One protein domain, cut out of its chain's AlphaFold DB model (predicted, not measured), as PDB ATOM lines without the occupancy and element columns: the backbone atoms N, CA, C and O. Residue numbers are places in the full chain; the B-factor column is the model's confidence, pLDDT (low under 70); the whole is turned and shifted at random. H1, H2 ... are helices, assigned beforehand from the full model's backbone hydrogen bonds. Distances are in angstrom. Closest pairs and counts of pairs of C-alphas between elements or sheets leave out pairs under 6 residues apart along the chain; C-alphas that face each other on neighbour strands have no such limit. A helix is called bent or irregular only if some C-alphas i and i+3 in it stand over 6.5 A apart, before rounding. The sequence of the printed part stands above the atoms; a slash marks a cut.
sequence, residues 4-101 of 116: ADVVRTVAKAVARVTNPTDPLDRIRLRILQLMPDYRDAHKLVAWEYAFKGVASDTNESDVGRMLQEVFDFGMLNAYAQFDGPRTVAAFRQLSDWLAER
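What this domain is: This is residues 4 to 101 of the 116 residues of an uncharacterized protein of Gemmataceae bacterium (UniProt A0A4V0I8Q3). Four helices, H1, H2, H4 and H5, make an up-and-down bundle, in which each runs against the one before it in the chain. H5 lies nearest the middle of the domain; H6 folds back along it on the side away from H2 and H4, while the short H3 packs on the beginnings of H1 and H4. Residues 80 to 85 stick out at the turn from H5 to H6. The printed part has 98 residues with six named helices, H1 to H6 in order, and no named strand; its class is all helix. It is compact, with a radius of gyration of the C-alphas of 12.8 A and spans of 36 by 29 by 23 A.

How they stand to each other: H1, residues 4 to 18, and H2, residues 23 to 33, form a helical hairpin. They touch, closest at the C-alphas of Arg 8 and Gln 33, 4.2 A apart, and run opposite ways at a shallow tilt of 34 degrees, only just short of steep. H3, residues 35 to 40, touches H1 at residues 4 to 8 alone, with the C-alphas of Ala 4 and Pro 36 closest at 4.9 A. H2 and H3 meet only through their link. H4, residues 44 to 54, forms a hairpin with H3, the closest C-alphas being those of Tyr 38 and Leu 44, 5.3 A apart. H4 touches H2 at a shallow tilt of 11 degrees, opposite ways, with the C-alphas of Arg 28 and Phe 51 closest at 6.1 A. H5, residues 62 to 78, touches H1 at a shallow tilt of 5 degrees, opposite ways, with the C-alphas of Val 7 and Gly 74 closest at 6.1 A. H5 touches H2 too, running the same way at 30 degrees, with the C-alphas of Asp 25 and Gly 64 closest at 5.9 A. H4 and H5 are close but not clearly touching; their closest C-alphas, of Leu 44 and Ala 78, are 7.0 A apart. H6, residues 84 to 99, forms a hairpin with H5, closest at the C-alphas of Phe 73 and Ala 90, 6.8 A apart. H1 and H6 are near each other, while H1 and H4 are apart. Each O i to N i+4 pair is within hydrogen-bond range in H1, H2, H3, H4 and H6, and 11 of 13 are in H5.

Where its parts are: H1 begins at C-alpha 4, (133.495, 199.977, 210.093), and measures 21.1 A from first to last C-alpha. H2 measures 15.4 A, H3 8.7 A and H4 15.8 A. H5, 25.0 A long, is irregular: C-alphas 74 and 77 are 7.0 A apart. H6, 22.1 A long, ends at C-alpha 99, (151.458, 197.694, 201.453).

The domain as a whole: The two C-alphas farthest apart, of Thr 21 and Gln 81, are 37.2 A apart. The printed part has no cut and no long link. The mean pLDDT of the printed part is 88.2; residues 55 to 59 and 78 to 81, of which 78 belongs to H5, are under 70.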
ATOM      1  N   ALA A   4     133.974 201.348 210.242       90.62
ATOM      2  CA  ALA A   4     133.495 199.977 210.093       90.62
ATOM      3  C   ALA A   4     133.596 199.469 208.643       90.62
ATOM      4  O   ALA A   4     133.999 198.330 208.385       90.62
ATOM      5  N   ASP A   5     133.255 200.319 207.673       90.25
ATOM      6  CA  ASP A   5     133.335 199.983 206.252       90.25
ATOM      7  C   ASP A   5     134.791 199.850 205.783       90.25
ATOM      8  O   ASP A   5     135.094 198.984 204.952       90.25
ATOM      9  N   VAL A   6     135.695 200.660 206.339       90.00
ATOM     10  CA  VAL A   6     137.138 200.568 206.086       90.00
ATOM     11  C   VAL A   6     137.708 199.274 206.650       90.00
ATOM     12  O   VAL A   6     138.350 198.544 205.901       90.00
ATOM     13  N   VAL A   7     137.397 198.914 207.897       93.12
ATOM     14  CA  VAL A   7     137.807 197.629 208.496       93.12
ATOM     15  C   VAL A   7     137.379 196.454 207.618       93.12
ATOM     16  O   VAL A   7     138.202 195.607 207.267       93.12
ATOM     17  N   ARG A   8     136.118 196.433 207.165       94.44
ATOM     18  CA  ARG A   8     135.630 195.395 206.244       94.44
ATOM     19  C   ARG A   8     136.413 195.373 204.929       94.44
ATOM     20  O   ARG A   8     136.691 194.295 204.402       94.44
ATOM     21  N   THR A   9     136.723 196.539 204.373       93.25
ATOM     22  CA  THR A   9     137.432 196.672 203.090       93.25
ATOM     23  C   THR A   9     138.870 196.182 203.202       93.25
ATOM     24  O   THR A   9     139.298 195.362 202.389       93.25
ATOM     25  N   VAL A  10     139.581 196.603 204.246       93.25
ATOM     26  CA  VAL A  10     140.953 196.174 204.531       93.25
ATOM     27  C   VAL A  10     140.995 194.671 204.803       93.25
ATOM     28  O   VAL A  10     141.795 193.965 204.195       93.25
ATOM     29  N   ALA A  11     140.077 194.142 205.617       94.75
ATOM     30  CA  ALA A  11     139.985 192.707 205.877       94.75
ATOM     31  C   ALA A  11     139.796 191.902 204.577       94.75
ATOM     32  O   ALA A  11     140.477 190.903 204.350       94.75
ATOM     33  N   LYS A  12     138.913 192.346 203.672       94.81
ATOM     34  CA  LYS A  12     138.750 191.710 202.352       94.81
ATOM     35  C   LYS A  12     140.027 191.765 201.509       94.81
ATOM     36  O   LYS A  12     140.301 190.800 200.801       94.81
ATOM     37  N   ALA A  13     140.787 192.858 201.571       94.06
ATOM     38  CA  ALA A  13     142.059 192.981 200.862       94.06
ATOM     39  C   ALA A  13     143.109 192.004 201.414       94.06
ATOM     40  O   ALA A  13     143.700 191.263 200.631       94.06
ATOM     41  N   VAL A  14     143.251 191.922 202.743       93.31
ATOM     42  CA  VAL A  14     144.117 190.937 203.416       93.31
ATOM     43  C   VAL A  14     143.760 189.525 202.959       93.31
ATOM     44  O   VAL A  14     144.619 188.818 202.446       93.31
ATOM     45  N   ALA A  15     142.478 189.147 203.026       94.12
ATOM     46  CA  ALA A  15     142.009 187.823 202.609       94.12
ATOM     47  C   ALA A  15     142.388 187.459 201.169       94.12
ATOM     48  O   ALA A  15     142.671 186.300 200.873       94.12
ATOM     49  N   ARG A  16     142.362 188.446 200.268       94.31
ATOM     50  CA  ARG A  16     142.646 188.255 198.843       94.31
ATOM     51  C   ARG A  16     144.121 187.972 198.578       94.31
ATOM     52  O   ARG A  16     144.424 187.228 197.654       94.31
ATOM     53  N   VAL A  17     145.002 188.585 199.363       93.88
ATOM     54  CA  VAL A  17     146.457 188.459 199.222       93.88
ATOM     55  C   VAL A  17     146.973 187.235 199.963       93.88
ATOM     56  O   VAL A  17     147.797 186.502 199.429       93.88
ATOM     57  N   THR A  18     146.480 186.994 201.178       91.56
ATOM     58  CA  THR A  18     147.023 185.948 202.051       91.56
ATOM     59  C   THR A  18     146.334 184.599 201.883       91.56
ATOM     60  O   THR A  18     146.945 183.581 202.188       91.56
ATOM     61  N   ASN A  19     145.085 184.577 201.396       92.81
ATOM     62  CA  ASN A  19     144.257 183.375 201.248       92.81
ATOM     63  C   ASN A  19     144.358 182.426 202.468       92.81
ATOM     64  O   ASN A  19     144.843 181.298 202.335       92.81
ATOM     65  N   PRO A  20     143.948 182.882 203.669       90.06
ATOM     66  CA  PRO A  20     144.240 182.179 204.912       90.06
ATOM     67  C   PRO A  20     143.607 180.788 204.940       90.06
ATOM     68  O   PRO A  20     142.393 180.636 204.772       90.06
ATOM     69  N   THR A  21     144.431 179.773 205.191       90.69
ATOM     70  CA  THR A  21     144.001 178.379 205.369       90.69
ATOM     71  C   THR A  21     143.754 178.034 206.833       90.69
ATOM     72  O   THR A  21     142.927 177.164 207.115       90.69
ATOM     73  N   ASP A  22     144.416 178.741 207.752       90.25
ATOM     74  CA  ASP A  22     144.257 178.549 209.186       90.25
ATOM     75  C   ASP A  22     142.811 178.870 209.632       90.25
ATOM     76  O   ASP A  22     142.277 179.943 209.312       90.25
ATOM     77  N   PRO A  23     142.133 177.955 210.350       90.31
ATOM     78  CA  PRO A  23     140.761 178.172 210.800       90.31
ATOM     79  C   PRO A  23     140.577 179.405 211.694       90.31
ATOM     80  O   PRO A  23     139.548 180.075 211.575       90.31
ATOM     81  N   LEU A  24     141.540 179.728 212.563       90.56
ATOM     82  CA  LEU A  24     141.470 180.896 213.444       90.56
ATOM     83  C   LEU A  24     141.564 182.182 212.630       90.56
ATOM     84  O   LEU A  24     140.735 183.074 212.818       90.56
ATOM     85  N   ASP A  25     142.496 182.257 211.679       91.88
ATOM     86  CA  ASP A  25     142.626 183.419 210.792       91.88
ATOM     87  C   ASP A  25     141.358 183.625 209.957       91.88
ATOM     88  O   ASP A  25     140.873 184.749 209.814       91.88
ATOM     89  N   ARG A  26     140.743 182.540 209.472       93.69
ATOM     90  CA  ARG A  26     139.469 182.603 208.737       93.69
ATOM     91  C   ARG A  26     138.317 183.125 209.596       93.69
ATOM     92  O   ARG A  26     137.506 183.913 209.102       93.69
ATOM     93  N   ILE A  27     138.229 182.707 210.859       94.69
ATOM     94  CA  ILE A  27     137.195 183.192 211.781       94.69
ATOM     95  C   ILE A  27     137.438 184.667 212.122       94.69
ATOM     96  O   ILE A  27     136.515 185.475 211.990       94.69
ATOM     97  N   ARG A  28     138.670 185.045 212.486       93.88
ATOM     98  CA  ARG A  28     139.052 186.441 212.778       93.88
ATOM     99  C   ARG A  28     138.747 187.357 211.603       93.88
ATOM    100  O   ARG A  28     138.089 188.384 211.763       93.88
ATOM    101  N   LEU A  29     139.139 186.941 210.402       95.62
ATOM    102  CA  LEU A  29     138.828 187.638 209.165       95.62
ATOM    103  C   LEU A  29     137.318 187.848 209.000       95.62
ATOM    104  O   LEU A  29     136.877 188.946 208.651       95.62
ATOM    105  N   ARG A  30     136.513 186.808 209.247       96.94
ATOM    106  CA  ARG A  30     135.058 186.912 209.122       96.94
ATOM    107  C   ARG A  30     134.478 187.904 210.127       96.94
ATOM    108  O   ARG A  30     133.617 188.688 209.741       96.94
ATOM    109  N   ILE A  31     134.965 187.912 211.364       96.88
ATOM    110  CA  ILE A  31     134.525 188.857 212.400       96.88
ATOM    111  C   ILE A  31     134.829 190.304 211.988       96.88
ATOM    112  O   ILE A  31     133.945 191.156 212.067       96.88
ATOM    113  N   LEU A  32     136.028 190.589 211.465       96.19
ATOM    114  CA  LEU A  32     136.372 191.926 210.954       96.19
ATOM    115  C   LEU A  32     135.427 192.374 209.832       96.19
ATOM    116  O   LEU A  32     134.950 193.507 209.822       96.19
ATOM    117  N   GLN A  33     135.094 191.474 208.903       96.44
ATOM    118  CA  GLN A  33     134.189 191.786 207.793       96.44
ATOM    119  C   GLN A  33     132.756 192.118 208.231       96.44
ATOM    120  O   GLN A  33     132.050 192.790 207.476       96.44
ATOM    121  N   LEU A  34     132.338 191.652 209.412       96.88
ATOM    122  CA  LEU A  34     131.009 191.881 209.981       96.88
ATOM    123  C   LEU A  34     130.912 193.192 210.776       96.88
ATOM    124  O   LEU A  34     129.819 193.538 211.214       96.88
ATOM    125  N   MET A  35     132.005 193.941 210.969       94.44
ATOM    126  CA  MET A  35     131.982 195.171 211.779       94.44
ATOM    127  C   MET A  35     130.861 196.158 211.384       94.44
ATOM    128  O   MET A  35     130.209 196.670 212.295       94.44
ATOM    129  N   PRO A  36     130.559 196.404 210.088       93.69
ATOM    130  CA  PRO A  36     129.423 197.246 209.699       93.69
ATOM    131  C   PRO A  36     128.075 196.731 210.214       93.69
ATOM    132  O   PRO A  36     127.276 197.521 210.701       93.69
ATOM    133  N   ASP A  37     127.856 195.416 210.193       95.44
ATOM    134  CA  ASP A  37     126.604 194.811 210.660       95.44
ATOM    135  C   ASP A  37     126.459 194.986 212.183       95.44
ATOM    136  O   ASP A  37     125.387 195.307 212.696       95.44
ATOM    137  N   TYR A  38     127.567 194.852 212.922       94.12
ATOM    138  CA  TYR A  38     127.595 195.139 214.357       94.12
ATOM    139  C   TYR A  38     127.412 196.629 214.667       94.12
ATOM    140  O   TYR A  38     126.762 196.952 215.661       94.12
ATOM    141  N   ARG A  39     127.956 197.540 213.849       91.25
ATOM    142  CA  ARG A  39     127.710 198.987 213.967       91.25
ATOM    143  C   ARG A  39     126.224 199.285 213.795       91.25
ATOM    144  O   ARG A  39     125.645 199.937 214.661       91.25
ATOM    145  N   ASP A  40     125.619 198.775 212.726       92.50
ATOM    146  CA  ASP A  40     124.220 199.040 212.366       92.50
ATOM    147  C   ASP A  40     123.244 198.474 213.408       92.50
ATOM    148  O   ASP A  40     122.186 199.045 213.657       92.50
ATOM    149  N   ALA A  41     123.632 197.394 214.091       93.38
ATOM    150  CA  ALA A  41     122.898 196.832 215.222       93.38
ATOM    151  C   ALA A  41     123.172 197.529 216.574       93.38
ATOM    152  O   ALA A  41     122.602 197.122 217.589       93.38
ATOM    153  N   HIS A  42     124.059 198.529 216.631       90.44
ATOM    154  CA  HIS A  42     124.569 199.131 217.871       90.44
ATOM    155  C   HIS A  42     125.190 198.102 218.841       90.44
ATOM    156  O   HIS A  42     124.999 198.149 220.058       90.44
ATOM    157  N   LYS A  43     125.942 197.139 218.297       93.06
ATOM    158  CA  LYS A  43     126.570 196.015 219.014       93.06
ATOM    159  C   LYS A  43     128.093 195.956 218.846       93.06
ATOM    160  O   LYS A  43     128.664 194.875 218.932       93.06
ATOM    161  N   LEU A  44     128.781 197.088 218.672       91.38
ATOM    162  CA  LEU A  44     130.253 197.117 218.537       91.38
ATOM    163  C   LEU A  44     131.001 196.462 219.715       91.38
ATOM    164  O   LEU A  44     132.025 195.822 219.510       91.38
ATOM    165  N   VAL A  45     130.434 196.505 220.924       92.38
ATOM    166  CA  VAL A  45     130.954 195.764 222.087       92.38
ATOM    167  C   VAL A  45     130.956 194.246 221.845       92.38
ATOM    168  O   VAL A  45     131.908 193.549 222.178       92.38
ATOM    169  N   ALA A  46     129.898 193.708 221.231       94.19
ATOM    170  CA  ALA A  46     129.816 192.284 220.913       94.19
ATOM    171  C   ALA A  46     130.772 191.890 219.777       94.19
ATOM    172  O   ALA A  46     131.262 190.765 219.764       94.19
ATOM    173  N   TRP A  47     131.052 192.808 218.847       94.69
ATOM    174  CA  TRP A  47     132.077 192.617 217.822       94.69
ATOM    175  C   TRP A  47     133.471 192.486 218.440       94.69
ATOM    176  O   TRP A  47     134.197 191.547 218.116       94.69
ATOM    177  N   GLU A  48     133.813 193.367 219.385       94.19
ATOM    178  CA  GLU A  48     135.065 193.274 220.138       94.19
ATOM    179  C   GLU A  48     135.173 191.941 220.879       94.19
ATOM    180  O   GLU A  48     136.186 191.251 220.752       94.19
ATOM    181  N   TYR A  49     134.134 191.553 221.626       93.81
ATOM    182  CA  TYR A  49     134.142 190.280 222.345       93.81
ATOM    183  C   TYR A  49     134.270 189.083 221.404       93.81
ATOM    184  O   TYR A  49     134.990 188.139 221.727       93.81
ATOM    185  N   ALA A  50     133.621 189.120 220.238       94.25
ATOM    186  CA  ALA A  50     133.753 188.068 219.240       94.25
ATOM    187  C   ALA A  50     135.199 187.956 218.741       94.25
ATOM    188  O   ALA A  50     135.734 186.851 218.690       94.25
ATOM    189  N   PHE A  51     135.849 189.079 218.413       94.06
ATOM    190  CA  PHE A  51     137.230 189.063 217.925       94.06
ATOM    191  C   PHE A  51     138.200 188.583 219.010       94.06
ATOM    192  O   PHE A  51     138.969 187.650 218.781       94.06
ATOM    193  N   LYS A  52     138.106 189.153 220.219       91.38
ATOM    194  CA  LYS A  52     138.953 188.786 221.363       91.38
ATOM    195  C   LYS A  52     138.739 187.346 221.826       91.38
ATOM    196  O   LYS A  52     139.697 186.690 222.205       91.38
ATOM    197  N   GLY A  53     137.518 186.819 221.737       89.06
ATOM    198  CA  GLY A  53     137.220 185.424 222.079       89.06
ATOM    199  C   GLY A  53     137.887 184.397 221.153       89.06
ATOM    200  O   GLY A  53     138.059 183.246 221.542       89.06
ATOM    201  N   VAL A  54     138.281 184.810 219.944       85.94
ATOM    202  CA  VAL A  54     139.024 183.987 218.968       85.94
ATOM    203  C   VAL A  54     140.519 184.357 218.947       85.94
ATOM    204  O   VAL A  54     141.356 183.662 218.360       85.94
ATOM    205  N   ALA A  55     140.888 185.457 219.603       67.88
ATOM    206  CA  ALA A  55     142.266 185.855 219.807       67.88
ATOM    207  C   ALA A  55     142.897 185.020 220.936       67.88
ATOM    208  O   ALA A  55     142.904 185.438 222.085       67.88
ATOM    209  N   SER A  56     143.407 183.816 220.643       60.94
ATOM    210  CA  SER A  56     144.359 183.177 221.560       60.94
ATOM    211  C   SER A  56     145.672 183.968 221.571       60.94
ATOM    212  O   SER A  56     146.103 184.447 220.515       60.94
ATOM    213  N   ASP A  57     146.317 184.049 222.740       58.16
ATOM    214  CA  ASP A  57     147.555 184.804 223.027       58.16
ATOM    215  C   ASP A  57     148.786 184.420 222.171       58.16
ATOM    216  O   ASP A  57     149.875 184.945 222.377       58.16
ATOM    217  N   THR A  58     148.655 183.503 221.210       55.31
ATOM    218  CA  THR A  58     149.788 182.855 220.531       55.31
ATOM    219  C   THR A  58     149.659 182.738 219.016       55.31
ATOM    220  O   THR A  58     150.466 182.048 218.396       55.31
ATOM    221  N   ASN A  59     148.681 183.387 218.372       62.34
ATOM    222  CA  ASN A  59     148.661 183.383 216.906       62.34
ATOM    223  C   ASN A  59     149.678 184.395 216.355       62.34
ATOM    224  O   ASN A  59     149.333 185.518 215.989       62.34
ATOM    225  N   GLU A  60     150.943 183.973 216.346       70.00
ATOM    226  CA  GLU A  60     152.101 184.714 215.841       70.00
ATOM    227  C   GLU A  60     152.210 184.686 214.306       70.00
ATOM    228  O   GLU A  60     153.197 185.185 213.761       70.00
ATOM    229  N   SER A  61     151.221 184.121 213.598       85.12
ATOM    230  CA  SER A  61     151.230 184.090 212.136       85.12
ATOM    231  C   SER A  61     151.239 185.513 211.564       85.12
ATOM    232  O   SER A  61     150.647 186.441 212.124       85.12
ATOM    233  N   ASP A  62     151.896 185.695 210.414       88.88
ATOM    234  CA  ASP A  62     151.931 186.998 209.739       88.88
ATOM    235  C   ASP A  62     150.516 187.498 209.416       88.88
ATOM    236  O   ASP A  62     150.222 188.686 209.557       88.88
ATOM    237  N   VAL A  63     149.613 186.583 209.050       91.56
ATOM    238  CA  VAL A  63     148.202 186.897 208.804       91.56
ATOM    239  C   VAL A  63     147.500 187.283 210.100       91.56
ATOM    240  O   VAL A  63     146.809 188.298 210.132       91.56
ATOM    241  N   GLY A  64     147.708 186.534 211.181       90.56
ATOM    242  CA  GLY A  64     147.165 186.830 212.502       90.56
ATOM    243  C   GLY A  64     147.552 188.231 212.970       90.56
ATOM    244  O   GLY A  64     146.686 188.974 213.438       90.56
ATOM    245  N   ARG A  65     148.811 188.633 212.743       91.56
ATOM    246  CA  ARG A  65     149.300 189.992 213.015       91.56
ATOM    247  C   ARG A  65     148.611 191.038 212.142       91.56
ATOM    248  O   ARG A  65     148.162 192.049 212.668       91.56
ATOM    249  N   MET A  66     148.455 190.794 210.838       93.94
ATOM    250  CA  MET A  66     147.706 191.713 209.968       93.94
ATOM    251  C   MET A  66     146.265 191.905 210.441       93.94
ATOM    252  O   MET A  66     145.769 193.026 210.473       93.94
ATOM    253  N   LEU A  67     145.582 190.820 210.808       94.44
ATOM    254  CA  LEU A  67     144.201 190.883 211.284       94.44
ATOM    255  C   LEU A  67     144.102 191.617 212.631       94.44
ATOM    256  O   LEU A  67     143.113 192.314 212.855       94.44
ATOM    257  N   GLN A  68     145.117 191.500 213.493       94.06
ATOM    258  CA  GLN A  68     145.201 192.248 214.747       94.06
ATOM    259  C   GLN A  68     145.340 193.758 214.506       94.06
ATOM    260  O   GLN A  68     144.566 194.527 215.061       94.06
ATOM    261  N   GLU A  69     146.233 194.187 213.612       93.69
ATOM    262  CA  GLU A  69     146.402 195.614 213.279       93.69
ATOM    263  C   GLU A  69     145.110 196.229 212.702       93.69
ATOM    264  O   GLU A  69     144.723 197.357 213.015       93.69
ATOM    265  N   VAL A  70     144.376 195.459 211.889       94.31
ATOM    266  CA  VAL A  70     143.065 195.876 211.365       94.31
ATOM    267  C   VAL A  70     142.025 196.007 212.482       94.31
ATOM    268  O   VAL A  70     141.203 196.928 212.456       94.31
ATOM    269  N   PHE A  71     142.049 195.102 213.461       94.12
ATOM    270  CA  PHE A  71     141.189 195.179 214.638       94.12
ATOM    271  C   PHE A  71     141.504 196.415 215.490       94.12
ATOM    272  O   PHE A  71     140.589 197.169 215.830       94.12
ATOM    273  N   ASP A  72     142.783 196.666 215.769       92.00
ATOM    274  CA  ASP A  72     143.238 197.795 216.581       92.00
ATOM    275  C   ASP A  72     142.853 199.134 215.938       92.00
ATOM    276  O   ASP A  72     142.382 200.050 216.622       92.00
ATOM    277  N   PHE A  73     142.926 199.228 214.607       91.50
ATOM    278  CA  PHE A  73     142.383 200.369 213.871       91.50
ATOM    279  C   PHE A  73     140.868 200.535 214.072       91.50
ATOM    280  O   PHE A  73     140.400 201.643 214.350       91.50
ATOM    281  N   GLY A  74     140.090 199.452 213.976       90.88
ATOM    282  CA  GLY A  74     138.641 199.480 214.209       90.88
ATOM    283  C   GLY A  74     138.255 199.942 215.620       90.88
ATOM    284  O   GLY A  74     137.219 200.583 215.809       90.88
ATOM    285  N   MET A  75     139.118 199.680 216.600       90.25
ATOM    286  CA  MET A  75     138.926 200.056 218.001       90.25
ATOM    287  C   MET A  75     139.181 201.539 218.294       90.25
ATOM    288  O   MET A  75     138.643 202.046 219.280       90.25
ATOM    289  N   LEU A  76     139.939 202.258 217.454       83.25
ATOM    290  CA  LEU A  76     140.384 203.638 217.729       83.25
ATOM    291  C   LEU A  76     139.260 204.620 218.045       83.25
ATOM    292  O   LEU A  76     139.488 205.585 218.772       83.25
ATOM    293  N   ASN A  77     138.060 204.377 217.525       71.44
ATOM    294  CA  ASN A  77     136.918 205.227 217.817       71.44
ATOM    295  C   ASN A  77     135.864 204.530 218.688       71.44
ATOM    296  O   ASN A  77     135.049 205.230 219.268       71.44
ATOM    297  N   ALA A  78     135.886 203.200 218.865       68.31
ATOM    298  CA  ALA A  78     134.742 202.414 219.377       68.31
ATOM    299  C   ALA A  78     134.207 202.864 220.744       68.31
ATOM    300  O   ALA A  78     133.034 202.648 221.044       68.31
ATOM    301  N   TYR A  79     135.048 203.537 221.532       59.69
ATOM    302  CA  TYR A  79     134.762 203.947 222.904       59.69
ATOM    303  C   TYR A  79     135.047 205.426 223.207       59.69
ATOM    304  O   TYR A  79     134.874 205.848 224.349       59.69
ATOM    305  N   ALA A  80     135.482 206.223 222.226       57.03
ATOM    306  CA  ALA A  80     135.893 207.617 222.428       57.03
ATOM    307  C   ALA A  80     135.091 208.595 221.553       57.03
ATOM    308  O   ALA A  80     134.385 208.197 220.626       57.03
ATOM    309  N   GLN A  81     135.210 209.899 221.832       64.62
ATOM    310  CA  GLN A  81     134.790 210.913 220.865       64.62
ATOM    311  C   GLN A  81     135.575 210.702 219.570       64.62
ATOM    312  O   GLN A  81     136.797 210.589 219.594       64.62
ATOM    313  N   PHE A  82     134.844 210.615 218.461       70.19
ATOM    314  CA  PHE A  82     135.406 210.346 217.149       70.19
ATOM    315  C   PHE A  82     136.484 211.391 216.792       70.19
ATOM    316  O   PHE A  82     136.179 212.577 216.648       70.19
ATOM    317  N   ASP A  83     137.734 210.945 216.643       78.69
ATOM    318  CA  ASP A  83     138.893 211.788 216.328       78.69
ATOM    319  C   ASP A  83     139.316 211.541 214.875       78.69
ATOM    320  O   ASP A  83     140.104 210.644 214.559       78.69
ATOM    321  N   GLY A  84     138.749 212.338 213.967       79.56
ATOM    322  CA  GLY A  84     139.021 212.250 212.532       79.56
ATOM    323  C   GLY A  84     140.515 212.324 212.190       79.56
ATOM    324  O   GLY A  84     141.011 211.412 211.526       79.56
ATOM    325  N   PRO A  85     141.257 213.356 212.640       82.44
ATOM    326  CA  PRO A  85     142.696 213.464 212.406       82.44
ATOM    327  C   PRO A  85     143.495 212.237 212.858       82.44
ATOM    328  O   PRO A  85     144.296 211.712 212.075       82.44
ATOM    329  N   ARG A  86     143.258 211.736 214.078       83.69
ATOM    330  CA  ARG A  86     143.950 210.542 214.589       83.69
ATOM    331  C   ARG A  86     143.597 209.291 213.790       83.69
ATOM    332  O   ARG A  86     144.480 208.494 213.482       83.69
ATOM    333  N   THR A  87     142.332 209.145 213.407       85.44
ATOM    334  CA  THR A  87     141.849 208.021 212.590       85.44
ATOM    335  C   THR A  87     142.506 208.007 211.214       85.44
ATOM    336  O   THR A  87     142.954 206.961 210.755       85.44
ATOM    337  N   VAL A  88     142.620 209.168 210.563       85.50
ATOM    338  CA  VAL A  88     143.293 209.295 209.260       85.50
ATOM    339  C   VAL A  88     144.776 208.944 209.375       85.50
ATOM    340  O   VAL A  88     145.298 208.229 208.521       85.50
ATOM    341  N   ALA A  89     145.458 209.419 210.420       86.69
ATOM    342  CA  ALA A  89     146.868 209.103 210.645       86.69
ATOM    343  C   ALA A  89     147.088 207.599 210.873       86.69
ATOM    344  O   ALA A  89     147.950 207.007 210.225       86.69
ATOM    345  N   ALA A  90     146.269 206.974 211.721       88.56
ATOM    346  CA  ALA A  90     146.337 205.539 211.972       88.56
ATOM    347  C   ALA A  90     146.017 204.711 210.722       88.56
ATOM    348  O   ALA A  90     146.690 203.723 210.447       88.56
ATOM    349  N   PHE A  91     145.038 205.135 209.919       89.19
ATOM    350  CA  PHE A  91     144.726 204.456 208.667       89.19
ATOM    351  C   PHE A  91     145.892 204.512 207.667       89.19
ATOM    352  O   PHE A  91     146.165 203.520 206.996       89.19
ATOM    353  N   ARG A  92     146.597 205.650 207.571       88.88
ATOM    354  CA  ARG A  92     147.802 205.763 206.731       88.88
ATOM    355  C   ARG A  92     148.894 204.811 207.201       88.88
ATOM    356  O   ARG A  92     149.394 204.044 206.392       88.88
ATOM    357  N   GLN A  93     149.178 204.794 208.503       90.50
ATOM    358  CA  GLN A  93     150.161 203.876 209.089       90.50
ATOM    359  C   GLN A  93     149.811 202.409 208.813       90.50
ATOM    360  O   GLN A  93     150.664 201.654 208.353       90.50
ATOM    361  N   LEU A  94     148.548 202.025 209.021       91.81
ATOM    362  CA  LEU A  94     148.058 200.684 208.706       91.81
ATOM    363  C   LEU A  94     148.217 200.363 207.213       91.81
ATOM    364  O   LEU A  94     148.649 199.270 206.860       91.81
ATOM    365  N   SER A  95     147.871 201.307 206.337       90.62
ATOM    366  CA  SER A  95     147.945 201.123 204.884       90.62
ATOM    367  C   SER A  95     149.380 200.945 204.402       90.62
ATOM    368  O   SER A  95     149.633 200.039 203.614       90.62
ATOM    369  N   ASP A  96     150.314 201.760 204.896       91.50
ATOM    370  CA  ASP A  96     151.734 201.664 204.553       91.50
ATOM    371  C   ASP A  96     152.308 200.317 205.024       91.50
ATOM    372  O   ASP A  96     152.917 199.582 204.245       91.50
ATOM    373  N   TRP A  97     152.012 199.928 206.268       92.88
ATOM    374  CA  TRP A  97     152.447 198.652 206.842       92.88
ATOM    375  C   TRP A  97     151.878 197.431 206.094       92.88
ATOM    376  O   TRP A  97     152.561 196.418 205.917       92.88
ATOM    377  N   LEU A  98     150.632 197.512 205.621       92.38
ATOM    378  CA  LEU A  98     149.998 196.479 204.799       92.38
ATOM    379  C   LEU A  98     150.563 196.437 203.373       92.38
ATOM    380  O   LEU A  98     150.749 195.347 202.820       92.38
ATOM    381  N   ALA A  99     150.883 197.593 202.790       91.69
ATOM    382  CA  ALA A  99     151.458 197.694 201.453       91.69
ATOM    383  C   ALA A  99     152.840 197.031 201.375       91.69
ATOM    384  O   ALA A  99     153.107 196.300 200.419       91.69
ATOM    385  N   GLU A 100     153.673 197.180 202.412       91.75
ATOM    386  CA  GLU A 100     154.950 196.454 202.558       91.75
ATOM    387  C   GLU A 100     154.790 194.925 202.492       91.75
ATOM    388  O   GLU A 100     155.737 194.207 202.175       91.75
ATOM    389  N   ARG A 101     153.585 194.419 202.773       91.81
ATOM    390  CA  ARG A 101     153.240 192.992 202.786       91.81
ATOM    391  C   ARG A 101     152.359 192.582 201.600       91.81
ATOM    392  O   ARG A 101     151.757 191.510 201.613       91.81
TER     393      ARG A 101